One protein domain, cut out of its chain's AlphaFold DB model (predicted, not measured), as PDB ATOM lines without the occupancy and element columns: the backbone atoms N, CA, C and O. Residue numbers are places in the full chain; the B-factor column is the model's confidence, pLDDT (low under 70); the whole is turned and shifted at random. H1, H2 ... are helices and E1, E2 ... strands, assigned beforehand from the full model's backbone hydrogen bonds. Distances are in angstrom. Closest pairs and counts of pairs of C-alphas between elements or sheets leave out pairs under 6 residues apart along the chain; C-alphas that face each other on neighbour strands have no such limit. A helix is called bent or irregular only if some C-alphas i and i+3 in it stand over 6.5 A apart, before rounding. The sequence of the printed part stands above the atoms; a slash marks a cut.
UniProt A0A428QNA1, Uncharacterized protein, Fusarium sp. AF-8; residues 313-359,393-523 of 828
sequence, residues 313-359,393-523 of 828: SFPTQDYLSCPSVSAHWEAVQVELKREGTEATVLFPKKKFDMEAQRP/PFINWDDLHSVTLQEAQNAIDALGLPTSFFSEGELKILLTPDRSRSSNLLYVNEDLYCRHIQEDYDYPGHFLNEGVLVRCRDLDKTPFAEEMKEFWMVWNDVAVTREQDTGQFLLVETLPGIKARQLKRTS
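This is residues 313 to 359 and 393 to 523 of the 828 residues of an uncharacterized protein of Fusarium sp. AF-8 (UniProt A0A428QNA1). A compact body is built round a curled, strongly twisted sheet of five strands, like part of a barrel, with H6 standing up from it and H3 packing on E2 and E3. From this body the far part of the long helix H2 and the unnamed tail after it, residues 333 to 359, stick out as an arm that makes the length. The printed part has 178 residues, with six named helices and five named strands in the order H1 H2 E1 H3 E2 H4 E3 H5 E4 E5 H6; under half of the residues, 88, are in named elements. The sheet order is E1 - E2 - E3 - E5 - E4, all antiparallel, and the class is mixed, helices and strands. The whole is loose, with a radius of gyration of the C-alphas of 20.6 A, and spans 72 by 39 by 32 A.

H1 is residues 316 to 320, from C-alpha 316 at (26.186, -30.063, -9.401). H2, residues 323 to 342, is 26.8 A long. After the cut come E1, residues 400 to 402, H3, residues 405 to 413, E2, residues 427 to 430, and H4, residues 446 to 454. E3, residues 467 to 474, is 21.5 A long. H5 is residues 484 to 490, E4 494 to 498, and E5 505 to 510, 16.5 A long. H6, residues 511 to 522, is 16.4 A long and ends at C-alpha 522 at (-1.678, -47.994, -14.731). H3 and H5 are irregular: C-alphas 407 and 410 are 7.3 A apart, and C-alphas 485 and 488 are 8.0 A apart.

In the sheet, these backbone atoms are within hydrogen-bond range across neighbour strands: N 401 and O 429 of E1 and E2 at 2.9 A, N 428 and O 470 of E2 and E3 at 2.9 A, N 471 and O 509 of E3 and E5 at 2.8 A, and N 508 and O 495 of the hairpin of E4 and E5 at 2.8 A. E3, H5 and E4 form a split strand-helix-strand unit, two strands running the same way with E5 between them, its crossover right-handed. H6 only just stands up from the sheet, rising 43 degrees; its closest C-alphas to E3 are those of Leu 511 and Val 470, 6.1 A. H3 only grazes the sheet, with residues 405 to 412; its closest C-alphas to E2 are those of Leu 405 and Leu 427, 7.0 A. H5 and H6 only just touch, with 3 pairs of C-alphas within 8 A, the closest Val 490 and Arg 517 at 6.5 A, about perpendicular at 79 degrees. H1 and H2 only just touch, only at the corner, closest at the C-alphas of Leu 320 and Ser 326, 5.3 A. H1 only grazes the sheet, with residues 318 to 319. H2 and H5 are near each other, with 7 pairs of C-alphas within 10 A. H4 touches no helix and is not on the sheet. Every O i to N i+4 pair is within hydrogen-bond range in H1, H2, H4 and H6; H3 has 3 of 5, and H5 1 of 3 beside 2 of 4 O i to N i+3 pairs.

The C-alphas of Ala 356 and Gln 406, the two farthest apart, are 73.1 A apart. Residues 360 to 392 are not printed, and C-alphas 359 and 393 across the cut are 51.8 A apart. The links H3 to E2, E2 to H4 and H4 to E3 are long. The mean pLDDT of the printed part is 77.4; it is under 70 at residue 313, residues 331 to 359, residues 432 to 440 and residue 446.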
ATOM      1  N   SER A 313      27.800 -28.388  -1.248       64.44
ATOM      2  CA  SER A 313      27.543 -29.786  -0.893       64.44
ATOM      3  C   SER A 313      26.819 -30.542  -2.000       64.44
ATOM      4  O   SER A 313      27.090 -31.726  -2.174       64.44
ATOM      5  N   PHE A 314      25.968 -29.869  -2.786       72.38
ATOM      6  CA  PHE A 314      25.383 -30.466  -3.983       72.38
ATOM      7  C   PHE A 314      26.476 -30.533  -5.061       72.38
ATOM      8  O   PHE A 314      26.942 -29.489  -5.527       72.38
ATOM      9  N   PRO A 315      26.906 -31.728  -5.498       80.75
ATOM     10  CA  PRO A 315      27.974 -31.859  -6.481       80.75
ATOM     11  C   PRO A 315      27.423 -31.612  -7.897       80.75
ATOM     12  O   PRO A 315      27.372 -32.521  -8.719       80.75
ATOM     13  N   THR A 316      26.970 -30.385  -8.192       81.62
ATOM     14  CA  THR A 316      26.186 -30.063  -9.401       81.62
ATOM     15  C   THR A 316      26.916 -30.435 -10.682       81.62
ATOM     16  O   THR A 316      26.295 -30.959 -11.598       81.62
ATOM     17  N   GLN A 317      28.230 -30.204 -10.755       84.12
ATOM     18  CA  GLN A 317      29.018 -30.570 -11.935       84.12
ATOM     19  C   GLN A 317      29.077 -32.087 -12.131       84.12
ATOM     20  O   GLN A 317      28.834 -32.559 -13.238       84.12
ATOM     21  N   ASP A 318      29.321 -32.845 -11.060       84.69
ATOM     22  CA  ASP A 318      29.344 -34.308 -11.122       84.69
ATOM     23  C   ASP A 318      27.953 -34.857 -11.473       84.69
ATOM     24  O   ASP A 318      27.834 -35.740 -12.319       84.69
ATOM     25  N   TYR A 319      26.895 -34.297 -10.882       85.50
ATOM     26  CA  TYR A 319      25.511 -34.678 -11.163       85.50
ATOM     27  C   TYR A 319      25.140 -34.420 -12.627       85.50
ATOM     28  O   TYR A 319      24.625 -35.303 -13.304       85.50
ATOM     29  N   LEU A 320      25.458 -33.231 -13.148       84.44
ATOM     30  CA  LEU A 320      25.224 -32.890 -14.551       84.44
ATOM     31  C   LEU A 320      26.091 -33.713 -15.513       84.44
ATOM     32  O   LEU A 320      25.731 -33.828 -16.678       84.44
ATOM     33  N   SER A 321      27.199 -34.295 -15.044       85.56
ATOM     34  CA  SER A 321      28.046 -35.197 -15.835       85.56
ATOM     35  C   SER A 321      27.554 -36.649 -15.875       85.56
ATOM     36  O   SER A 321      28.085 -37.452 -16.643       85.56
ATOM     37  N   CYS A 322      26.547 -37.004 -15.067       86.31
ATOM     38  CA  CYS A 322      25.918 -38.323 -15.097       86.31
ATOM     39  C   CYS A 322      25.334 -38.583 -16.500       86.31
ATOM     40  O   CYS A 322      24.628 -37.714 -17.007       86.31
ATOM     41  N   PRO A 323      25.608 -39.724 -17.165       85.69
ATOM     42  CA  PRO A 323      25.244 -39.922 -18.570       85.69
ATOM     43  C   PRO A 323      23.754 -39.731 -18.873       85.69
ATOM     44  O   PRO A 323      23.419 -39.056 -19.850       85.69
ATOM     45  N   SER A 324      22.863 -40.279 -18.036       80.56
ATOM     46  CA  SER A 324      21.410 -40.125 -18.209       80.56
ATOM     47  C   SER A 324      20.965 -38.668 -18.070       80.56
ATOM     48  O   SER A 324      20.187 -38.178 -18.895       80.56
ATOM     49  N   VAL A 325      21.506 -37.967 -17.069       83.88
ATOM     50  CA  VAL A 325      21.217 -36.559 -16.782       83.88
ATOM     51  C   VAL A 325      21.798 -35.663 -17.864       83.88
ATOM     52  O   VAL A 325      21.068 -34.845 -18.395       83.88
ATOM     53  N   SER A 326      23.069 -35.821 -18.235       82.56
ATOM     54  CA  SER A 326      23.753 -34.989 -19.230       82.56
ATOM     55  C   SER A 326      23.059 -35.056 -20.584       82.56
ATOM     56  O   SER A 326      22.813 -34.015 -21.184       82.56
ATOM     57  N   ALA A 327      22.696 -36.255 -21.056       79.06
ATOM     58  CA  ALA A 327      22.031 -36.424 -22.347       79.06
ATOM     59  C   ALA A 327      20.686 -35.679 -22.403       79.06
ATOM     60  O   ALA A 327      20.382 -35.000 -23.385       79.06
ATOM     61  N   HIS A 328      19.904 -35.760 -21.325       72.88
ATOM     62  CA  HIS A 328      18.606 -35.096 -21.236       72.88
ATOM     63  C   HIS A 328      18.723 -33.616 -20.907       72.88
ATOM     64  O   HIS A 328      17.998 -32.806 -21.466       72.88
ATOM     65  N   TRP A 329      19.664 -33.237 -20.053       72.62
ATOM     66  CA  TRP A 329      19.933 -31.854 -19.700       72.62
ATOM     67  C   TRP A 329      20.431 -31.067 -20.899       72.62
ATOM     68  O   TRP A 329      19.990 -29.945 -21.117       72.62
ATOM     69  N   GLU A 330      21.304 -31.655 -21.714       70.44
ATOM     70  CA  GLU A 330      21.711 -31.069 -22.984       70.44
ATOM     71  C   GLU A 330      20.539 -30.981 -23.952       70.44
ATOM     72  O   GLU A 330      20.390 -29.938 -24.577       70.44
ATOM     73  N   ALA A 331      19.677 -31.997 -24.047       65.75
ATOM     74  CA  ALA A 331      18.469 -31.920 -24.867       65.75
ATOM     75  C   ALA A 331      17.541 -30.787 -24.404       65.75
ATOM     76  O   ALA A 331      17.152 -29.965 -25.227       65.75
ATOM     77  N   VAL A 332      17.288 -30.665 -23.097       62.78
ATOM     78  CA  VAL A 332      16.490 -29.590 -22.489       62.78
ATOM     79  C   VAL A 332      17.160 -28.231 -22.686       62.78
ATOM     80  O   VAL A 332      16.498 -27.274 -23.049       62.78
ATOM     81  N   GLN A 333      18.477 -28.105 -22.513       63.91
ATOM     82  CA  GLN A 333      19.210 -26.849 -22.718       63.91
ATOM     83  C   GLN A 333      19.299 -26.460 -24.194       63.91
ATOM     84  O   GLN A 333      19.242 -25.276 -24.522       63.91
ATOM     85  N   VAL A 334      19.458 -27.430 -25.095       57.97
ATOM     86  CA  VAL A 334      19.406 -27.226 -26.543       57.97
ATOM     87  C   VAL A 334      17.997 -26.836 -26.938       57.97
ATOM     88  O   VAL A 334      17.869 -25.897 -27.704       57.97
ATOM     89  N   GLU A 335      16.961 -27.462 -26.390       55.47
ATOM     90  CA  GLU A 335      15.564 -27.093 -26.605       55.47
ATOM     91  C   GLU A 335      15.271 -25.699 -26.041       55.47
ATOM     92  O   GLU A 335      14.747 -24.875 -26.765       55.47
ATOM     93  N   LEU A 336      15.743 -25.342 -24.844       51.97
ATOM     94  CA  LEU A 336      15.614 -23.997 -24.268       51.97
ATOM     95  C   LEU A 336      16.381 -22.931 -25.069       51.97
ATOM     96  O   LEU A 336      15.874 -21.830 -25.282       51.97
ATOM     97  N   LYS A 337      17.599 -23.228 -25.542       54.06
ATOM     98  CA  LYS A 337      18.401 -22.315 -26.383       54.06
ATOM     99  C   LYS A 337      17.817 -22.189 -27.781       54.06
ATOM    100  O   LYS A 337      17.752 -21.080 -28.313       54.06
ATOM    101  N   ARG A 338      17.395 -23.313 -28.360       49.47
ATOM    102  CA  ARG A 338      16.713 -23.401 -29.645       49.47
ATOM    103  C   ARG A 338      15.360 -22.737 -29.550       49.47
ATOM    104  O   ARG A 338      15.053 -22.026 -30.465       49.47
ATOM    105  N   GLU A 339      14.615 -22.805 -28.458       45.81
ATOM    106  CA  GLU A 339      13.389 -22.032 -28.244       45.81
ATOM    107  C   GLU A 339      13.690 -20.551 -28.002       45.81
ATOM    108  O   GLU A 339      12.969 -19.700 -28.493       45.81
ATOM    109  N   GLY A 340      14.792 -20.191 -27.342       44.41
ATOM    110  CA  GLY A 340      15.226 -18.793 -27.252       44.41
ATOM    111  C   GLY A 340      15.598 -18.179 -28.611       44.41
ATOM    112  O   GLY A 340      15.486 -16.969 -28.791       44.41
ATOM    113  N   THR A 341      16.016 -19.002 -29.579       38.31
ATOM    114  CA  THR A 341      16.387 -18.569 -30.942       38.31
ATOM    115  C   THR A 341      15.333 -18.882 -32.009       38.31
ATOM    116  O   THR A 341      15.205 -18.117 -32.960       38.31
ATOM    117  N   GLU A 342      14.523 -19.921 -31.839       34.28
ATOM    118  CA  GLU A 342      13.431 -20.387 -32.695       34.28
ATOM    119  C   GLU A 342      12.054 -19.981 -32.176       34.28
ATOM    120  O   GLU A 342      11.161 -19.960 -32.991       34.28
ATOM    121  N   ALA A 343      11.807 -19.529 -30.943       34.91
ATOM    122  CA  ALA A 343      10.581 -18.751 -30.670       34.91
ATOM    123  C   ALA A 343      10.582 -17.456 -31.508       34.91
ATOM    124  O   ALA A 343       9.537 -16.985 -31.949       34.91
ATOM    125  N   THR A 344      11.774 -16.954 -31.851       32.66
ATOM    126  CA  THR A 344      12.007 -15.932 -32.886       32.66
ATOM    127  C   THR A 344      11.743 -16.407 -34.329       32.66
ATOM    128  O   THR A 344      11.657 -15.563 -35.218       32.66
ATOM    129  N   VAL A 345      11.619 -17.718 -34.596       29.23
ATOM    130  CA  VAL A 345      11.518 -18.334 -35.948       29.23
ATOM    131  C   VAL A 345      10.227 -19.162 -36.161       29.23
ATOM    132  O   VAL A 345       9.742 -19.254 -37.288       29.23
ATOM    133  N   LEU A 346       9.630 -19.712 -35.099       30.84
ATOM    134  CA  LEU A 346       8.411 -20.530 -35.024       30.84
ATOM    135  C   LEU A 346       7.136 -19.685 -35.023       30.84
ATOM    136  O   LEU A 346       6.045 -20.233 -35.139       30.84
ATOM    137  N   PHE A 347       7.256 -18.357 -35.002       33.31
ATOM    138  CA  PHE A 347       6.298 -17.513 -35.706       33.31
ATOM    139  C   PHE A 347       6.743 -17.453 -37.170       33.31
ATOM    140  O   PHE A 347       7.599 -16.630 -37.513       33.31
ATOM    141  N   PRO A 348       6.240 -18.327 -38.064       29.39
ATOM    142  CA  PRO A 348       6.681 -18.313 -39.444       29.39
ATOM    143  C   PRO A 348       6.400 -16.934 -40.049       29.39
ATOM    144  O   PRO A 348       5.245 -16.532 -40.203       29.39
ATOM    145  N   LYS A 349       7.463 -16.266 -40.526       32.34
ATOM    146  CA  LYS A 349       7.432 -15.085 -41.421       32.34
ATOM    147  C   LYS A 349       6.508 -15.267 -42.647       32.34
ATOM    148  O   LYS A 349       6.307 -14.322 -43.395       32.34
ATOM    149  N   LYS A 350       5.981 -16.472 -42.898       31.48
ATOM    150  CA  LYS A 350       5.240 -16.842 -44.111       31.48
ATOM    151  C   LYS A 350       3.713 -16.910 -43.985       31.48
ATOM    152  O   LYS A 350       3.090 -17.278 -44.975       31.48
ATOM    153  N   LYS A 351       3.096 -16.572 -42.843       35.22
ATOM    154  CA  LYS A 351       1.619 -16.624 -42.720       35.22
ATOM    155  C   LYS A 351       0.944 -15.556 -41.841       35.22
ATOM    156  O   LYS A 351      -0.246 -15.674 -41.580       35.22
ATOM    157  N   PHE A 352       1.647 -14.500 -41.432       34.84
ATOM    158  CA  PHE A 352       1.046 -13.363 -40.710       34.84
ATOM    159  C   PHE A 352       0.569 -12.257 -41.664       34.84
ATOM    160  O   PHE A 352       0.936 -11.099 -41.521       34.84
ATOM    161  N   ASP A 353      -0.254 -12.635 -42.641       34.88
ATOM    162  CA  ASP A 353      -0.976 -11.703 -43.523       34.88
ATOM    163  C   ASP A 353      -2.481 -11.754 -43.182       34.88
ATOM    164  O   ASP A 353      -3.354 -11.983 -44.018       34.88
ATOM    165  N   MET A 354      -2.783 -11.648 -41.882       37.50
ATOM    166  CA  MET A 354      -4.134 -11.826 -41.330       37.50
ATOM    167  C   MET A 354      -5.053 -10.612 -41.527       37.50
ATOM    168  O   MET A 354      -6.260 -10.725 -41.325       37.50
ATOM    169  N   GLU A 355      -4.524  -9.468 -41.964       36.84
ATOM    170  CA  GLU A 355      -5.359  -8.313 -42.315       36.84
ATOM    171  C   GLU A 355      -5.992  -8.456 -43.709       36.84
ATOM    172  O   GLU A 355      -7.096  -7.962 -43.933       36.84
ATOM    173  N   ALA A 356      -5.363  -9.202 -44.626       36.03
ATOM    174  CA  ALA A 356      -5.872  -9.404 -45.986       36.03
ATOM    175  C   ALA A 356      -6.855 -10.583 -46.113       36.03
ATOM    176  O   ALA A 356      -7.622 -10.661 -47.075       36.03
ATOM    177  N   GLN A 357      -6.865 -11.498 -45.143       34.44
ATOM    178  CA  GLN A 357      -7.802 -12.614 -45.079       34.44
ATOM    179  C   GLN A 357      -8.388 -12.689 -43.675       34.44
ATOM    180  O   GLN A 357      -7.947 -13.504 -42.878       34.44
ATOM    181  N   ARG A 358      -9.403 -11.867 -43.379       33.41
ATOM    182  CA  ARG A 358     -10.383 -12.200 -42.333       33.41
ATOM    183  C   ARG A 358     -11.059 -13.504 -42.764       33.41
ATOM    184  O   ARG A 358     -11.914 -13.445 -43.655       33.41
ATOM    185  N   PRO A 359     -10.715 -14.677 -42.212       32.16
ATOM    186  CA  PRO A 359     -11.457 -15.874 -42.529       32.16
ATOM    187  C   PRO A 359     -12.794 -15.711 -41.810       32.16
ATOM    188  O   PRO A 359     -12.839 -15.434 -40.610       32.16
ATOM    189  N   PRO A 393      16.336 -31.886  -3.691       82.75
ATOM    190  CA  PRO A 393      17.094 -32.054  -2.460       82.75
ATOM    191  C   PRO A 393      18.233 -33.065  -2.635       82.75
ATOM    192  O   PRO A 393      18.083 -34.082  -3.318       82.75
ATOM    193  N   PHE A 394      19.369 -32.789  -1.988       85.56
ATOM    194  CA  PHE A 394      20.482 -33.726  -1.878       85.56
ATOM    195  C   PHE A 394      20.580 -34.253  -0.453       85.56
ATOM    196  O   PHE A 394      20.718 -33.478   0.490       85.56
ATOM    197  N   ILE A 395      20.492 -35.569  -0.313       87.00
ATOM    198  CA  ILE A 395      20.540 -36.265   0.968       87.00
ATOM    199  C   ILE A 395      21.949 -36.806   1.168       87.00
ATOM    200  O   ILE A 395      22.504 -37.460   0.276       87.00
ATOM    201  N   ASN A 396      22.521 -36.567   2.345       87.75
ATOM    202  CA  ASN A 396      23.819 -37.120   2.677       87.75
ATOM    203  C   ASN A 396      23.712 -38.637   2.883       87.75
ATOM    204  O   ASN A 396      22.764 -39.125   3.492       87.75
ATOM    205  N   TRP A 397      24.677 -39.393   2.359       91.06
ATOM    206  CA  TRP A 397      24.621 -40.860   2.399       91.06
ATOM    207  C   TRP A 397      24.565 -41.405   3.830       91.06
ATOM    208  O   TRP A 397      23.864 -42.379   4.091       91.06
ATOM    209  N   ASP A 398      25.247 -40.730   4.754       90.19
ATOM    210  CA  ASP A 398      25.312 -41.106   6.168       90.19
ATOM    211  C   ASP A 398      23.964 -40.964   6.902       90.19
ATOM    212  O   ASP A 398      23.770 -41.603   7.936       90.19
ATOM    213  N   ASP A 399      23.020 -40.188   6.354       88.50
ATOM    214  CA  ASP A 399      21.669 -40.009   6.910       88.50
ATOM    215  C   ASP A 399      20.702 -41.133   6.482       88.50
ATOM    216  O   ASP A 399      19.547 -41.186   6.922       88.50
ATOM    217  N   LEU A 400      21.151 -42.031   5.595       91.50
ATOM    218  CA  LEU A 400      20.358 -43.121   5.039       91.50
ATOM    219  C   LEU A 400      20.737 -44.466   5.669       91.50
ATOM    220  O   LEU A 400      21.746 -45.091   5.334       91.50
ATOM    221  N   HIS A 401      19.856 -44.980   6.519       94.50
ATOM    222  CA  HIS A 401      20.065 -46.236   7.232       94.50
ATOM    223  C   HIS A 401      19.400 -47.398   6.506       94.50
ATOM    224  O   HIS A 401      18.210 -47.346   6.217       94.50
ATOM    225  N   SER A 402      20.145 -48.463   6.213       94.25
ATOM    226  CA  SER A 402      19.596 -49.637   5.525       94.25
ATOM    227  C   SER A 402      18.479 -50.306   6.325       94.25
ATOM    228  O   SER A 402      18.580 -50.458   7.541       94.25
ATOM    229  N   VAL A 403      17.446 -50.753   5.613       95.25
ATOM    230  CA  VAL A 403      16.299 -51.481   6.159       95.25
ATOM    231  C   VAL A 403      16.092 -52.762   5.374       95.25
ATOM    232  O   VAL A 403      16.198 -52.787   4.147       95.25
ATOM    233  N   THR A 404      15.790 -53.847   6.079       95.31
ATOM    234  CA  THR A 404      15.462 -55.116   5.433       95.31
ATOM    235  C   THR A 404      14.054 -55.078   4.844       95.31
ATOM    236  O   THR A 404      13.142 -54.434   5.363       95.31
ATOM    237  N   LEU A 405      13.834 -55.843   3.776       94.06
ATOM    238  CA  LEU A 405      12.508 -55.966   3.169       94.06
ATOM    239  C   LEU A 405      11.448 -56.438   4.179       94.06
ATOM    240  O   LEU A 405      10.315 -55.971   4.155       94.06
ATOM    241  N   GLN A 406      11.842 -57.310   5.110       93.00
ATOM    242  CA  GLN A 406      10.972 -57.826   6.163       93.00
ATOM    243  C   GLN A 406      10.522 -56.738   7.149       93.00
ATOM    244  O   GLN A 406       9.368 -56.745   7.575       93.00
ATOM    245  N   GLU A 407      11.408 -55.807   7.510       93.44
ATOM    246  CA  GLU A 407      11.079 -54.670   8.380       93.44
ATOM    247  C   GLU A 407      10.148 -53.673   7.678       93.44
ATOM    248  O   GLU A 407       9.239 -53.124   8.299       93.44
ATOM    249  N   ALA A 408      10.337 -53.477   6.371       93.50
ATOM    250  CA  ALA A 408       9.537 -52.566   5.555       93.50
ATOM    251  C   ALA A 408       8.210 -53.164   5.052       93.50
ATOM    252  O   ALA A 408       7.370 -52.424   4.535       93.50
ATOM    253  N   GLN A 409       7.995 -54.477   5.191       90.62
ATOM    254  CA  GLN A 409       6.887 -55.191   4.547       90.62
ATOM    255  C   GLN A 409       5.516 -54.597   4.901       90.62
ATOM    256  O   GLN A 409       4.702 -54.358   4.015       90.62
ATOM    257  N   ASN A 410       5.293 -54.245   6.170       86.94
ATOM    258  CA  ASN A 410       4.035 -53.630   6.602       86.94
ATOM    259  C   ASN A 410       3.768 -52.280   5.915       86.94
ATOM    260  O   ASN A 410       2.624 -51.982   5.585       86.94
ATOM    261  N   ALA A 411       4.805 -51.466   5.695       88.62
ATOM    262  CA  ALA A 411       4.688 -50.174   5.019       88.62
ATOM    263  C   ALA A 411       4.428 -50.338   3.512       88.62
ATOM    264  O   ALA A 411       3.618 -49.610   2.939       88.62
ATOM    265  N   ILE A 412       5.072 -51.329   2.888       90.06
ATOM    266  CA  ILE A 412       4.861 -51.711   1.484       90.06
ATOM    267  C   ILE A 412       3.419 -52.198   1.272       90.06
ATOM    268  O   ILE A 412       2.721 -51.716   0.372       90.06
ATOM    269  N   ASP A 413       2.948 -53.096   2.139       83.12
ATOM    270  CA  ASP A 413       1.593 -53.648   2.089       83.12
ATOM    271  C   ASP A 413       0.534 -52.583   2.360       83.12
ATOM    272  O   ASP A 413      -0.497 -52.556   1.685       83.12
ATOM    273  N   ALA A 414       0.818 -51.656   3.279       81.62
ATOM    274  CA  ALA A 414      -0.033 -50.508   3.561       81.62
ATOM    275  C   ALA A 414      -0.156 -49.538   2.380       81.62
ATOM    276  O   ALA A 414      -0.967 -48.633   2.449       81.62
ATOM    277  N   LEU A 415       0.608 -49.675   1.293       84.38
ATOM    278  CA  LEU A 415       0.387 -48.937   0.041       84.38
ATOM    279  C   LEU A 415      -0.093 -49.844  -1.102       84.38
ATOM    280  O   LEU A 415      -0.315 -49.384  -2.228       84.38
ATOM    281  N   GLY A 416      -0.260 -51.143  -0.845       82.00
ATOM    282  CA  GLY A 416      -0.524 -52.133  -1.884       82.00
ATOM    283  C   GLY A 416       0.524 -52.069  -2.999       82.00
ATOM    284  O   GLY A 416       0.166 -52.091  -4.182       82.00
ATOM    285  N   LEU A 417       1.793 -51.874  -2.632       86.12
ATOM    286  CA  LEU A 417       2.919 -51.946  -3.557       86.12
ATOM    287  C   LEU A 417       3.370 -53.409  -3.682       86.12
ATOM    288  O   LEU A 417       3.457 -54.101  -2.671       86.12
ATOM    289  N   PRO A 418       3.668 -53.915  -4.891       85.81
ATOM    290  CA  PRO A 418       4.201 -55.265  -5.030       85.81
ATOM    291  C   PRO A 418       5.586 -55.363  -4.385       85.81
ATOM    292  O   PRO A 418       6.471 -54.580  -4.720       85.81
ATOM    293  N   THR A 419       5.821 -56.366  -3.537       87.94
ATOM    294  CA  THR A 419       7.150 -56.630  -2.952       87.94
ATOM    295  C   THR A 419       8.235 -56.801  -4.027       87.94
ATOM    296  O   THR A 419       9.382 -56.429  -3.813       87.94
ATOM    297  N   SER A 420       7.872 -57.272  -5.227       88.44
ATOM    298  CA  SER A 420       8.775 -57.389  -6.383       88.44
ATOM    299  C   SER A 420       9.323 -56.056  -6.912       88.44
ATOM    300  O   SER A 420      10.204 -56.065  -7.766       88.44
ATOM    301  N   PHE A 421       8.819 -54.912  -6.437       86.56
ATOM    302  CA  PHE A 421       9.345 -53.586  -6.781       86.56
ATOM    303  C   PHE A 421      10.630 -53.230  -6.028       86.56
ATOM    304  O   PHE A 421      11.203 -52.167  -6.295       86.56
ATOM    305  N   PHE A 422      11.039 -54.069  -5.078       92.44
ATOM    306  CA  PHE A 422      12.134 -53.802  -4.163       92.44
ATOM    307  C   PHE A 422      13.142 -54.944  -4.218       92.44
ATOM    308  O   PHE A 422      12.793 -56.110  -4.015       92.44
ATOM    309  N   SER A 423      14.399 -54.597  -4.472       91.50
ATOM    310  CA  SER A 423      15.520 -55.524  -4.325       91.50
ATOM    311  C   SER A 423      16.090 -55.436  -2.908       91.50
ATOM    312  O   SER A 423      15.980 -54.411  -2.228       91.50
ATOM    313  N   GLU A 424      16.728 -56.509  -2.446       86.94
ATOM    314  CA  GLU A 424      17.430 -56.496  -1.163       86.94
ATOM    315  C   GLU A 424      18.527 -55.412  -1.163       86.94
ATOM    316  O   GLU A 424      19.313 -55.312  -2.103       86.94
ATOM    317  N   GLY A 425      18.549 -54.575  -0.120       85.75
ATOM    318  CA  GLY A 425      19.498 -53.463   0.023       85.75
ATOM    319  C   GLY A 425      19.062 -52.118  -0.577       85.75
ATOM    320  O   GLY A 425      19.721 -51.113  -0.311       85.75
ATOM    321  N   GLU A 426      17.954 -52.048  -1.324       91.25
ATOM    322  CA  GLU A 426      17.449 -50.776  -1.884       91.25
ATOM    323  C   GLU A 426      16.697 -49.913  -0.859       91.25
ATOM    324  O   GLU A 426      16.584 -48.698  -1.029       91.25
ATOM    325  N   LEU A 427      16.141 -50.527   0.187       90.94
ATOM    326  CA  LEU A 427      15.301 -49.847   1.170       90.94
ATOM    327  C   LEU A 427      16.141 -49.218   2.276       90.94
ATOM    328  O   LEU A 427      17.014 -49.862   2.865       90.94
ATOM    329  N   LYS A 428      15.849 -47.950   2.566       91.12
ATOM    330  CA  LYS A 428      16.523 -47.175   3.606       91.12
ATOM    331  C   LYS A 428      15.528 -46.325   4.393       91.12
ATOM    332  O   LYS A 428      14.479 -45.951   3.878       91.12
ATOM    333  N   ILE A 429      15.867 -46.003   5.634       86.12
ATOM    334  CA  ILE A 429      15.221 -44.957   6.420       86.12
ATOM    335  C   ILE A 429      16.082 -43.708   6.333       86.12
ATOM    336  O   ILE A 429      17.267 -43.739   6.661       86.12
ATOM    337  N   LEU A 430      15.456 -42.612   5.930       80.69
ATOM    338  CA  LEU A 430      15.989 -41.274   6.090       80.69
ATOM    339  C   LEU A 430      15.588 -40.763   7.475       80.69
ATOM    340  O   LEU A 430      14.411 -40.463   7.705       80.69
ATOM    341  N   LEU A 431      16.549 -40.658   8.391       78.06
ATOM    342  CA  LEU A 431      16.303 -39.981   9.660       78.06
ATOM    343  C   LEU A 431      16.221 -38.486   9.377       78.06
ATOM    344  O   LEU A 431      17.204 -37.862   8.996       78.06
ATOM    345  N   THR A 432      15.034 -37.909   9.526       65.69
ATOM    346  CA  THR A 432      14.844 -36.468   9.405       65.69
ATOM    347  C   THR A 432      14.906 -35.872  10.810       65.69
ATOM    348  O   THR A 432      13.952 -36.015  11.577       65.69
ATOM    349  N   PRO A 433      16.025 -35.235  11.209       49.75
ATOM    350  CA  PRO A 433      16.114 -34.599  12.511       49.75
ATOM    351  C   PRO A 433      15.205 -33.367  12.502       49.75
ATOM    352  O   PRO A 433      15.615 -32.295  12.090       49.75
ATOM    353  N   ASP A 434      13.958 -33.551  12.932       52.16
ATOM    354  CA  ASP A 434      13.040 -32.513  13.402       52.16
ATOM    355  C   ASP A 434      12.777 -31.345  12.396       52.16
ATOM    356  O   ASP A 434      13.565 -30.414  12.262       52.16
ATOM    357  N   ARG A 435      11.560 -31.302  11.810       46.94
ATOM    358  CA  ARG A 435      10.813 -30.067  11.402       46.94
ATOM    359  C   ARG A 435      10.755 -29.567   9.948       46.94
ATOM    360  O   ARG A 435      10.378 -28.414   9.731       46.94
ATOM    361  N   SER A 436      10.893 -30.407   8.931       56.47
ATOM    362  CA  SER A 436      10.141 -30.121   7.692       56.47
ATOM    363  C   SER A 436       9.573 -31.383   7.074       56.47
ATOM    364  O   SER A 436      10.005 -31.804   6.006       56.47
ATOM    365  N   ARG A 437       8.560 -31.976   7.731       61.06
ATOM    366  CA  ARG A 437       7.750 -33.048   7.126       61.06
ATOM    367  C   ARG A 437       7.374 -32.682   5.676       61.06
ATOM    368  O   ARG A 437       7.526 -33.501   4.785       61.06
ATOM    369  N   SER A 438       7.057 -31.412   5.411       62.56
ATOM    370  CA  SER A 438       6.700 -30.859   4.093       62.56
ATOM    371  C   SER A 438       7.727 -30.992   2.962       62.56
ATOM    372  O   SER A 438       7.304 -30.990   1.808       62.56
ATOM    373  N   SER A 439       9.035 -31.126   3.226       60.19
ATOM    374  CA  SER A 439      10.047 -31.152   2.150       60.19
ATOM    375  C   SER A 439      10.130 -32.490   1.415       60.19
ATOM    376  O   SER A 439      10.501 -32.521   0.243       60.19
ATOM    377  N   ASN A 440       9.775 -33.579   2.100       63.31
ATOM    378  CA  ASN A 440       9.786 -34.943   1.562       63.31
ATOM    379  C   ASN A 440       8.368 -35.483   1.329       63.31
ATOM    380  O   ASN A 440       8.200 -36.649   0.980       63.31
ATOM    381  N   LEU A 441       7.347 -34.649   1.542       72.06
ATOM    382  CA  LEU A 441       5.966 -35.032   1.315       72.06
ATOM    383  C   LEU A 441       5.662 -35.020  -0.181       72.06
ATOM    384  O   LEU A 441       5.867 -34.022  -0.878       72.06
ATOM    385  N   LEU A 442       5.133 -36.148  -0.644       81.69
ATOM    386  CA  LEU A 442       4.528 -36.261  -1.958       81.69
ATOM    387  C   LEU A 442       3.419 -35.215  -2.091       81.69
ATOM    388  O   LEU A 442       2.507 -35.129  -1.269       81.69
ATOM    389  N   TYR A 443       3.481 -34.447  -3.166       81.19
ATOM    390  CA  TYR A 443       2.425 -33.538  -3.553       81.19
ATOM    391  C   TYR A 443       1.553 -34.215  -4.611       81.19
ATOM    392  O   TYR A 443       1.933 -34.344  -5.772       81.19
ATOM    393  N   VAL A 444       0.382 -34.694  -4.202       79.00
ATOM    394  CA  VAL A 444      -0.572 -35.344  -5.117       79.00
ATOM    395  C   VAL A 444      -1.559 -34.326  -5.657       79.00
ATOM    396  O   VAL A 444      -1.658 -34.076  -6.853       79.00
ATOM    397  N   ASN A 445      -2.299 -33.747  -4.727       75.44
ATOM    398  CA  ASN A 445      -3.145 -32.608  -4.945       75.44
ATOM    399  C   ASN A 445      -2.960 -31.691  -3.755       75.44
ATOM    400  O   ASN A 445      -2.320 -32.002  -2.740       75.44
ATOM    401  N   GLU A 446      -3.576 -30.546  -3.901       69.69
ATOM    402  CA  GLU A 446      -3.357 -29.518  -2.953       69.69
ATOM    403  C   GLU A 446      -4.144 -29.732  -1.620       69.69
ATOM    404  O   GLU A 446      -3.658 -29.367  -0.545       69.69
ATOM    405  N   ASP A 447      -5.319 -30.370  -1.644       71.31
ATOM    406  CA  ASP A 447      -6.125 -30.675  -0.444       71.31
ATOM    407  C   ASP A 447      -5.458 -31.699   0.476       71.31
ATOM    408  O   ASP A 447      -5.422 -31.540   1.695       71.31
ATOM    409  N   LEU A 448      -4.878 -32.746  -0.100       76.62
ATOM    410  CA  LEU A 448      -4.092 -33.727   0.631       76.62
ATOM    411  C   LEU A 448      -2.876 -33.071   1.255       76.62
ATOM    412  O   LEU A 448      -2.643 -33.247   2.444       76.62
ATOM    413  N   TYR A 449      -2.141 -32.268   0.486       78.62
ATOM    414  CA  TYR A 449      -0.988 -31.540   1.006       78.62
ATOM    415  C   TYR A 449      -1.375 -30.592   2.155       78.62
ATOM    416  O   TYR A 449      -0.669 -30.508   3.159       78.62
ATOM    417  N   CYS A 450      -2.544 -29.952   2.062       74.38
ATOM    418  CA  CYS A 450      -3.146 -29.195   3.158       74.38
ATOM    419  C   CYS A 450      -3.354 -30.047   4.402       74.38
ATOM    420  O   CYS A 450      -2.881 -29.685   5.476       74.38
ATOM    421  N   ARG A 451      -3.997 -31.201   4.248       80.06
ATOM    422  CA  ARG A 451      -4.240 -32.136   5.346       80.06
ATOM    423  C   ARG A 451      -2.935 -32.643   5.963       80.06
ATOM    424  O   ARG A 451      -2.851 -32.741   7.180       80.06
ATOM    425  N   HIS A 452      -1.898 -32.887   5.163       77.50
ATOM    426  CA  HIS A 452      -0.573 -33.240   5.681       77.50
ATOM    427  C   HIS A 452       0.000 -32.153   6.587       77.50
ATOM    428  O   HIS A 452       0.493 -32.445   7.670       77.50
ATOM    429  N   ILE A 453      -0.074 -30.894   6.155       75.19
ATOM    430  CA  ILE A 453       0.534 -29.785   6.892       75.19
ATOM    431  C   ILE A 453      -0.306 -29.380   8.107       75.19
ATOM    432  O   ILE A 453       0.244 -29.145   9.179       75.19
ATOM    433  N   GLN A 454      -1.626 -29.277   7.953       77.75
ATOM    434  CA  GLN A 454      -2.521 -28.740   8.983       77.75
ATOM    435  C   GLN A 454      -2.998 -29.793   9.982       77.75
ATOM    436  O   GLN A 454      -3.186 -29.474  11.155       77.75
ATOM    437  N   GLU A 455      -3.222 -31.028   9.531       80.38
ATOM    438  CA  GLU A 455      -3.755 -32.111  10.368       80.38
ATOM    439  C   GLU A 455      -2.677 -33.099  10.822       80.38
ATOM    440  O   GLU A 455      -3.009 -34.080  11.485       80.38
ATOM    441  N   ASP A 456      -1.411 -32.866  10.456       79.12
ATOM    442  CA  ASP A 456      -0.299 -33.796  10.693       79.12
ATOM    443  C   ASP A 456      -0.595 -35.208  10.150       79.12
ATOM    444  O   ASP A 456      -0.205 -36.223  10.723       79.12
ATOM    445  N   TYR A 457      -1.361 -35.280   9.054       82.94
ATOM    446  CA  TYR A 457      -1.651 -36.542   8.388       82.94
ATOM    447  C   TYR A 457      -0.376 -37.063   7.727       82.94
ATOM    448  O   TYR A 457       0.321 -36.309   7.058       82.94
ATOM    449  N   ASP A 458      -0.113 -38.361   7.833       83.19
ATOM    450  CA  ASP A 458       0.994 -39.015   7.144       83.19
ATOM    451  C   ASP A 458       0.443 -40.010   6.125       83.19
ATOM    452  O   ASP A 458      -0.505 -40.752   6.401       83.19
ATOM    453  N   TYR A 459       1.045 -40.060   4.933       85.00
ATOM    454  CA  TYR A 459       0.674 -41.099   3.981       85.00
ATOM    455  C   TYR A 459       1.010 -42.480   4.556       85.00
ATOM    456  O   TYR A 459       2.074 -42.657   5.161       85.00
ATOM    457  N   PRO A 460       0.163 -43.497   4.326       81.75
ATOM    458  CA  PRO A 460       0.491 -44.859   4.717       81.75
ATOM    459  C   PRO A 460       1.836 -45.291   4.144       81.75
ATOM    460  O   PRO A 460       2.168 -44.967   3.006       81.75
ATOM    461  N   GLY A 461       2.629 -45.980   4.960       84.38
ATOM    462  CA  GLY A 461       3.964 -46.438   4.581       84.38
ATOM    463  C   GLY A 461       5.008 -45.335   4.369       84.38
ATOM    464  O   GLY A 461       6.120 -45.650   3.955       84.38
ATOM    465  N   HIS A 462       4.688 -44.064   4.646       87.69
ATOM    466  CA  HIS A 462       5.654 -42.970   4.524       87.69
ATOM    467  C   HIS A 462       6.726 -43.014   5.621       87.69
ATOM    468  O   HIS A 462       7.893 -42.765   5.334       87.69
ATOM    469  N   PHE A 463       6.349 -43.385   6.849       88.44
ATOM    470  CA  PHE A 463       7.256 -43.450   7.994       88.44
ATOM    471  C   PHE A 463       7.514 -44.883   8.469       88.44
ATOM    472  O   PHE A 463       6.612 -45.723   8.493       88.44
ATOM    473  N   LEU A 464       8.751 -45.133   8.901       89.56
ATOM    474  CA  LEU A 464       9.181 -46.337   9.608       89.56
ATOM    475  C   LEU A 464      10.221 -45.944  10.668       89.56
ATOM    476  O   LEU A 464      11.226 -45.321  10.337       89.56
ATOM    477  N   ASN A 465       9.992 -46.321  11.931       85.56
ATOM    478  CA  ASN A 465      10.899 -46.044  13.058       85.56
ATOM    479  C   ASN A 465      11.351 -44.568  13.139       85.56
ATOM    480  O   ASN A 465      12.544 -44.289  13.152       85.56
ATOM    481  N   GLU A 466      10.390 -43.637  13.167       83.94
ATOM    482  CA  GLU A 466      10.603 -42.174  13.255       83.94
ATOM    483  C   GLU A 466      11.272 -41.508  12.037       83.94
ATOM    484  O   GLU A 466      11.372 -40.284  12.000       83.94
ATOM    485  N   GLY A 467      11.674 -42.265  11.012       88.44
ATOM    486  CA  GLY A 467      12.225 -41.716   9.772       88.44
ATOM    487  C   GLY A 467      11.364 -42.003   8.544       88.44
ATOM    488  O   GLY A 467      10.431 -42.808   8.581       88.44
ATOM    489  N   VAL A 468      11.676 -41.326   7.440       90.19
ATOM    490  CA  VAL A 468      10.972 -41.496   6.163       90.19
ATOM    491  C   VAL A 468      11.500 -42.750   5.473       90.19
ATOM    492  O   VAL A 468      12.700 -42.864   5.218       90.19
ATOM    493  N   LEU A 469      10.614 -43.693   5.157       92.88
ATOM    494  CA  LEU A 469      10.978 -44.893   4.414       92.88
ATOM    495  C   LEU A 469      11.126 -44.544   2.930       92.88
ATOM    496  O   LEU A 469      10.192 -44.056   2.283       92.88
ATOM    497  N   VAL A 470      12.311 -44.807   2.392       94.69
ATOM    498  CA  VAL A 470      12.685 -44.469   1.021       94.69
ATOM    499  C   VAL A 470      13.294 -45.666   0.303       94.69
ATOM    500  O   VAL A 470      13.869 -46.573   0.909       94.69
ATOM    501  N   ARG A 471      13.195 -45.654  -1.023       95.75
ATOM    502  CA  ARG A 471      13.913 -46.564  -1.912       95.75
ATOM    503  C   ARG A 471      15.037 -45.802  -2.599       95.75
ATOM    504  O   ARG A 471      14.784 -44.769  -3.210       95.75
ATOM    505  N   CYS A 472      16.248 -46.340  -2.547       96.19
ATOM    506  CA  CYS A 472      17.397 -45.835  -3.287       96.19
ATOM    507  C   CYS A 472      17.630 -46.700  -4.527       96.19
ATOM    508  O   CYS A 472      17.806 -47.912  -4.409       96.19
ATOM    509  N   ARG A 473      17.643 -46.090  -5.713       95.25
ATOM    510  CA  ARG A 473      17.961 -46.778  -6.973       95.25
ATOM    511  C   ARG A 473      19.017 -46.026  -7.750       95.25
ATOM    512  O   ARG A 473      19.075 -44.807  -7.704       95.25
ATOM    513  N   ASP A 474      19.801 -46.772  -8.509       94.88
ATOM    514  CA  ASP A 474      20.715 -46.234  -9.510       94.88
ATOM    515  C   ASP A 474      19.995 -45.232 -10.420       94.88
ATOM    516  O   ASP A 474      19.050 -45.614 -11.119       94.88
ATOM    517  N   LEU A 475      20.421 -43.963 -10.383       93.25
ATOM    518  CA  LEU A 475      19.772 -42.867 -11.103       93.25
ATOM    519  C   LEU A 475      19.668 -43.174 -12.604       93.25
ATOM    520  O   LEU A 475      18.601 -42.979 -13.190       93.25
ATOM    521  N   ASP A 476      20.727 -43.753 -13.181       91.19
ATOM    522  CA  ASP A 476      20.822 -44.109 -14.602       91.19
ATOM    523  C   ASP A 476      19.853 -45.234 -15.010       91.19
ATOM    524  O   ASP A 476      19.591 -45.434 -16.195       91.19
ATOM    525  N   LYS A 477      19.297 -45.978 -14.045       92.25
ATOM    526  CA  LYS A 477      18.304 -47.045 -14.280       92.25
ATOM    527  C   LYS A 477      16.870 -46.581 -14.051       92.25
ATOM    528  O   LYS A 477      15.947 -47.400 -14.025       92.25
ATOM    529  N   THR A 478      16.664 -45.286 -13.840       92.50
ATOM    530  CA  THR A 478      15.338 -44.703 -13.646       92.50
ATOM    531  C   THR A 478      14.960 -43.810 -14.827       92.50
ATOM    532  O   THR A 478      15.833 -43.185 -15.421       92.50
ATOM    533  N   PRO A 479      13.660 -43.668 -15.137       92.12
ATOM    534  CA  PRO A 479      13.207 -42.708 -16.142       92.12
ATOM    535  C   PRO A 479      13.222 -41.256 -15.624       92.12
ATOM    536  O   PRO A 479      12.718 -40.366 -16.295       92.12
ATOM    537  N   PHE A 480      13.775 -40.986 -14.435       91.31
ATOM    538  CA  PHE A 480      13.747 -39.654 -13.826       91.31
ATOM    539  C   PHE A 480      14.396 -38.588 -14.715       91.31
ATOM    540  O   PHE A 480      13.830 -37.514 -14.882       91.31
ATOM    541  N   ALA A 481      15.553 -38.884 -15.316       86.62
ATOM    542  CA  ALA A 481      16.243 -37.930 -16.186       86.62
ATOM    543  C   ALA A 481      15.424 -37.592 -17.448       86.62
ATOM    544  O   ALA A 481      15.358 -36.430 -17.845       86.62
ATOM    545  N   GLU A 482      14.757 -38.593 -18.034       83.88
ATOM    546  CA  GLU A 482      13.858 -38.455 -19.193       83.88
ATOM    547  C   GLU A 482      12.591 -37.658 -18.850       83.88
ATOM    548  O   GLU A 482      12.095 -36.857 -19.646       83.88
ATOM    549  N   GLU A 483      12.072 -37.862 -17.641       85.62
ATOM    550  CA  GLU A 483      10.825 -37.281 -17.148       85.62
ATOM    551  C   GLU A 483      11.045 -36.022 -16.287       85.62
ATOM    552  O   GLU A 483      10.095 -35.522 -15.688       85.62
ATOM    553  N   MET A 484      12.265 -35.468 -16.227       80.00
ATOM    554  CA  MET A 484      12.606 -34.382 -15.292       80.00
ATOM    555  C   MET A 484      11.780 -33.111 -15.515       80.00
ATOM    556  O   MET A 484      11.545 -32.352 -14.579       80.00
ATOM    557  N   LYS A 485      11.288 -32.896 -16.739       72.50
ATOM    558  CA  LYS A 485      10.340 -31.818 -17.033       72.50
ATOM    559  C   LYS A 485       9.072 -31.936 -16.179       72.50
ATOM    560  O   LYS A 485       8.653 -30.968 -15.575       72.50
ATOM    561  N   GLU A 486       8.567 -33.147 -15.948       76.88
ATOM    562  CA  GLU A 486       7.393 -33.393 -15.105       76.88
ATOM    563  C   GLU A 486       7.705 -33.411 -13.600       76.88
ATOM    564  O   GLU A 486       6.927 -33.976 -12.828       76.88
ATOM    565  N   PHE A 487       8.819 -32.815 -13.151       82.44
ATOM    566  CA  PHE A 487       9.250 -32.887 -11.752       82.44
ATOM    567  C   PHE A 487       8.121 -32.534 -10.784       82.44
ATOM    568  O   PHE A 487       7.756 -33.340  -9.933       82.44
ATOM    569  N   TRP A 488       7.501 -31.369 -10.972       78.06
ATOM    570  CA  TRP A 488       6.453 -30.865 -10.087       78.06
ATOM    571  C   TRP A 488       5.178 -31.709 -10.077       78.06
ATOM    572  O   TRP A 488       4.434 -31.652  -9.102       78.06
ATOM    573  N   MET A 489       4.929 -32.504 -11.119       74.88
ATOM    574  CA  MET A 489       3.711 -33.308 -11.253       74.88
ATOM    575  C   MET A 489       3.916 -34.786 -10.903       74.88
ATOM    576  O   MET A 489       2.972 -35.447 -10.483       74.88
ATOM    577  N   VAL A 490       5.118 -35.328 -11.114       83.44
ATOM    578  CA  VAL A 490       5.382 -36.783 -11.076       83.44
ATOM    579  C   VAL A 490       6.499 -37.164 -10.116       83.44
ATOM    580  O   VAL A 490       6.455 -38.238  -9.507       83.44
ATOM    581  N   TRP A 491       7.498 -36.297  -9.973       89.50
ATOM    582  CA  TRP A 491       8.714 -36.567  -9.206       89.50
ATOM    583  C   TRP A 491       8.875 -35.621  -8.018       89.50
ATOM    584  O   TRP A 491       9.962 -35.458  -7.479       89.50
ATOM    585  N   ASN A 492       7.779 -35.026  -7.560       84.88
ATOM    586  CA  ASN A 492       7.762 -34.085  -6.450       84.88
ATOM    587  C   ASN A 492       7.886 -34.787  -5.076       84.88
ATOM    588  O   ASN A 492       7.491 -34.256  -4.051       84.88
ATOM    589  N   ASP A 493       8.448 -35.977  -4.986       89.06
ATOM    590  CA  ASP A 493       8.730 -36.659  -3.718       89.06
ATOM    591  C   ASP A 493      10.143 -37.246  -3.700       89.06
ATOM    592  O   ASP A 493      10.449 -38.084  -2.857       89.06
ATOM    593  N   VAL A 494      10.991 -36.864  -4.657       91.25
ATOM    594  CA  VAL A 494      12.321 -37.455  -4.796       91.25
ATOM    595  C   VAL A 494      13.435 -36.516  -4.375       91.25
ATOM    596  O   VAL A 494      13.314 -35.291  -4.408       91.25
ATOM    597  N   ALA A 495      14.545 -37.140  -4.015       91.12
ATOM    598  CA  ALA A 495      15.821 -36.515  -3.739       91.12
ATOM    599  C   ALA A 495      16.927 -37.296  -4.456       91.12
ATOM    600  O   ALA A 495      16.697 -38.369  -5.021       91.12
ATOM    601  N   VAL A 496      18.148 -36.776  -4.417       91.75
ATOM    602  CA  VAL A 496      19.336 -37.475  -4.912       91.75
ATOM    603  C   VAL A 496      20.322 -37.660  -3.771       91.75
ATOM    604  O   VAL A 496      20.443 -36.814  -2.893       91.75
ATOM    605  N   THR A 497      21.041 -38.773  -3.775       92.88
ATOM    606  CA  THR A 497      22.183 -39.006  -2.889       92.88
ATOM    607  C   THR A 497      23.368 -39.517  -3.702       92.88
ATOM    608  O   THR A 497      23.230 -39.846  -4.886       92.88
ATOM    609  N   ARG A 498      24.545 -39.579  -3.083       93.31
ATOM    610  CA  ARG A 498      25.750 -40.136  -3.694       93.31
ATOM    611  C   ARG A 498      26.322 -41.197  -2.772       93.31
ATOM    612  O   ARG A 498      26.731 -40.880  -1.662       93.31
ATOM    613  N   GLU A 499      26.355 -42.438  -3.239       93.94
ATOM    614  CA  GLU A 499      26.909 -43.544  -2.464       93.94
ATOM    615  C   GLU A 499      28.404 -43.310  -2.203       93.94
ATOM    616  O   GLU A 499      29.167 -43.017  -3.126       93.94
ATOM    617  N   GLN A 500      28.822 -43.415  -0.940       91.69
ATOM    618  CA  GLN A 500      30.173 -43.028  -0.517       91.69
ATOM    619  C   GLN A 500      31.268 -43.911  -1.135       91.69
ATOM    620  O   GLN A 500      32.323 -43.403  -1.515       91.69
ATOM    621  N   ASP A 501      31.008 -45.214  -1.261       92.88
ATOM    622  CA  ASP A 501      32.003 -46.195  -1.707       92.88
ATOM    623  C   ASP A 501      32.201 -46.187  -3.227       92.88
ATOM    624  O   ASP A 501      33.324 -46.300  -3.724       92.88
ATOM    625  N   THR A 502      31.109 -46.060  -3.980       93.81
ATOM    626  CA  THR A 502      31.119 -46.131  -5.449       93.81
ATOM    627  C   THR A 502      31.167 -44.749  -6.097       93.81
ATOM    628  O   THR A 502      31.529 -44.623  -7.268       93.81
ATOM    629  N   GLY A 503      30.791 -43.703  -5.356       92.12
ATOM    630  CA  GLY A 503      30.569 -42.362  -5.885       92.12
ATOM    631  C   GLY A 503      29.352 -42.263  -6.808       92.12
ATOM    632  O   GLY A 503      29.196 -41.222  -7.453       92.12
ATOM    633  N   GLN A 504      28.525 -43.311  -6.894       94.38
ATOM    634  CA  GLN A 504      27.377 -43.403  -7.790       94.38
ATOM    635  C   GLN A 504      26.212 -42.540  -7.295       94.38
ATOM    636  O   GLN A 504      25.897 -42.525  -6.105       94.38
ATOM    637  N   PHE A 505      25.548 -41.838  -8.217       94.31
ATOM    638  CA  PHE A 505      24.315 -41.123  -7.903       94.31
ATOM    639  C   PHE A 505      23.134 -42.080  -7.824       94.31
ATOM    640  O   PHE A 505      22.891 -42.878  -8.733       94.31
ATOM    641  N   LEU A 506      22.375 -41.954  -6.741       95.44
ATOM    642  CA  LEU A 506      21.168 -42.725  -6.509       95.44
ATOM    643  C   LEU A 506      19.976 -41.774  -6.394       95.44
ATOM    644  O   LEU A 506      20.052 -40.736  -5.733       95.44
ATOM    645  N   LEU A 507      18.870 -42.150  -7.026       94.88
ATOM    646  CA  LEU A 507      17.570 -41.536  -6.826       94.88
ATOM    647  C   LEU A 507      16.959 -42.077  -5.534       94.88
ATOM    648  O   LEU A 507      16.834 -43.293  -5.367       94.88
ATOM    649  N   VAL A 508      16.562 -41.174  -4.646       94.69
ATOM    650  CA  VAL A 508      15.871 -41.477  -3.394       94.69
ATOM    651  C   VAL A 508      14.390 -41.178  -3.595       94.69
ATOM    652  O   VAL A 508      14.014 -40.036  -3.842       94.69
ATOM    653  N   GLU A 509      13.548 -42.204  -3.517       94.69
ATOM    654  CA  GLU A 509      12.107 -42.117  -3.771       94.69
ATOM    655  C   GLU A 509      11.316 -42.473  -2.513       94.69
ATOM    656  O   GLU A 509      11.609 -43.486  -1.873       94.69
ATOM    657  N   THR A 510      10.267 -41.719  -2.186       94.12
ATOM    658  CA  THR A 510       9.352 -42.133  -1.113       94.12
ATOM    659  C   THR A 510       8.414 -43.235  -1.602       94.12
ATOM    660  O   THR A 510       8.041 -43.288  -2.778       94.12
ATOM    661  N   LEU A 511       7.978 -44.123  -0.706       93.56
ATOM    662  CA  LEU A 511       6.995 -45.151  -1.067       93.56
ATOM    663  C   LEU A 511       5.669 -44.558  -1.587       93.56
ATOM    664  O   LEU A 511       5.183 -45.047  -2.615       93.56
ATOM    665  N   PRO A 512       5.096 -43.498  -0.974       92.56
ATOM    666  CA  PRO A 512       3.931 -42.825  -1.531       92.56
ATOM    667  C   PRO A 512       4.130 -42.372  -2.979       92.56
ATOM    668  O   PRO A 512       3.256 -42.618  -3.810       92.56
ATOM    669  N   GLY A 513       5.264 -41.762  -3.340       93.56
ATOM    670  CA  GLY A 513       5.455 -41.328  -4.726       93.56
ATOM    671  C   GLY A 513       5.724 -42.462  -5.703       93.56
ATOM    672  O   GLY A 513       5.265 -42.395  -6.843       93.56
ATOM    673  N   ILE A 514       6.342 -43.566  -5.265       94.25
ATOM    674  CA  ILE A 514       6.386 -44.800  -6.068       94.25
ATOM    675  C   ILE A 514       4.960 -45.264  -6.382       94.25
ATOM    676  O   ILE A 514       4.659 -45.601  -7.532       94.25
ATOM    677  N   LYS A 515       4.069 -45.243  -5.382       91.69
ATOM    678  CA  LYS A 515       2.659 -45.597  -5.568       91.69
ATOM    679  C   LYS A 515       1.945 -44.617  -6.496       91.69
ATOM    680  O   LYS A 515       1.259 -45.066  -7.411       91.69
ATOM    681  N   ALA A 516       2.148 -43.311  -6.333       90.94
ATOM    682  CA  ALA A 516       1.587 -42.294  -7.221       90.94
ATOM    683  C   ALA A 516       2.012 -42.512  -8.680       90.94
ATOM    684  O   ALA A 516       1.171 -42.584  -9.573       90.94
ATOM    685  N   ARG A 517       3.308 -42.722  -8.936       92.88
ATOM    686  CA  ARG A 517       3.814 -43.010 -10.287       92.88
ATOM    687  C   ARG A 517       3.258 -44.313 -10.857       92.88
ATOM    688  O   ARG A 517       2.925 -44.366 -12.040       92.88
ATOM    689  N   GLN A 518       3.129 -45.360 -10.037       89.75
ATOM    690  CA  GLN A 518       2.491 -46.613 -10.452       89.75
ATOM    691  C   GLN A 518       1.041 -46.371 -10.882       89.75
ATOM    692  O   GLN A 518       0.641 -46.822 -11.955       89.75
ATOM    693  N   LEU A 519       0.266 -45.659 -10.062       82.81
ATOM    694  CA  LEU A 519      -1.128 -45.340 -10.346       82.81
ATOM    695  C   LEU A 519      -1.226 -44.523 -11.632       82.81
ATOM    696  O   LEU A 519      -1.895 -44.978 -12.552       82.81
ATOM    697  N   LYS A 520      -0.471 -43.429 -11.775       83.12
ATOM    698  CA  LYS A 520      -0.458 -42.607 -12.999       83.12
ATOM    699  C   LYS A 520      -0.258 -43.449 -14.268       83.12
ATOM    700  O   LYS A 520      -0.989 -43.289 -15.237       83.12
ATOM    701  N   ARG A 521       0.681 -44.405 -14.241       83.00
ATOM    702  CA  ARG A 521       0.987 -45.294 -15.380       83.00
ATOM    703  C   ARG A 521      -0.068 -46.365 -15.659       83.00
ATOM    704  O   ARG A 521      -0.190 -46.805 -16.794       83.00
ATOM    705  N   THR A 522      -0.753 -46.848 -14.626       75.44
ATOM    706  CA  THR A 522      -1.678 -47.994 -14.731       75.44
ATOM    707  C   THR A 522      -3.147 -47.591 -14.803       75.44
ATOM    708  O   THR A 522      -3.974 -48.421 -15.168       75.44
ATOM    709  N   SER A 523      -3.463 -46.341 -14.464       72.50
ATOM    710  CA  SER A 523      -4.825 -45.819 -14.365       72.50
ATOM    711  C   SER A 523      -5.016 -44.555 -15.201       72.50
ATOM    712  O   SER A 523      -5.390 -44.624 -16.367       72.50
TER     713      SER A 523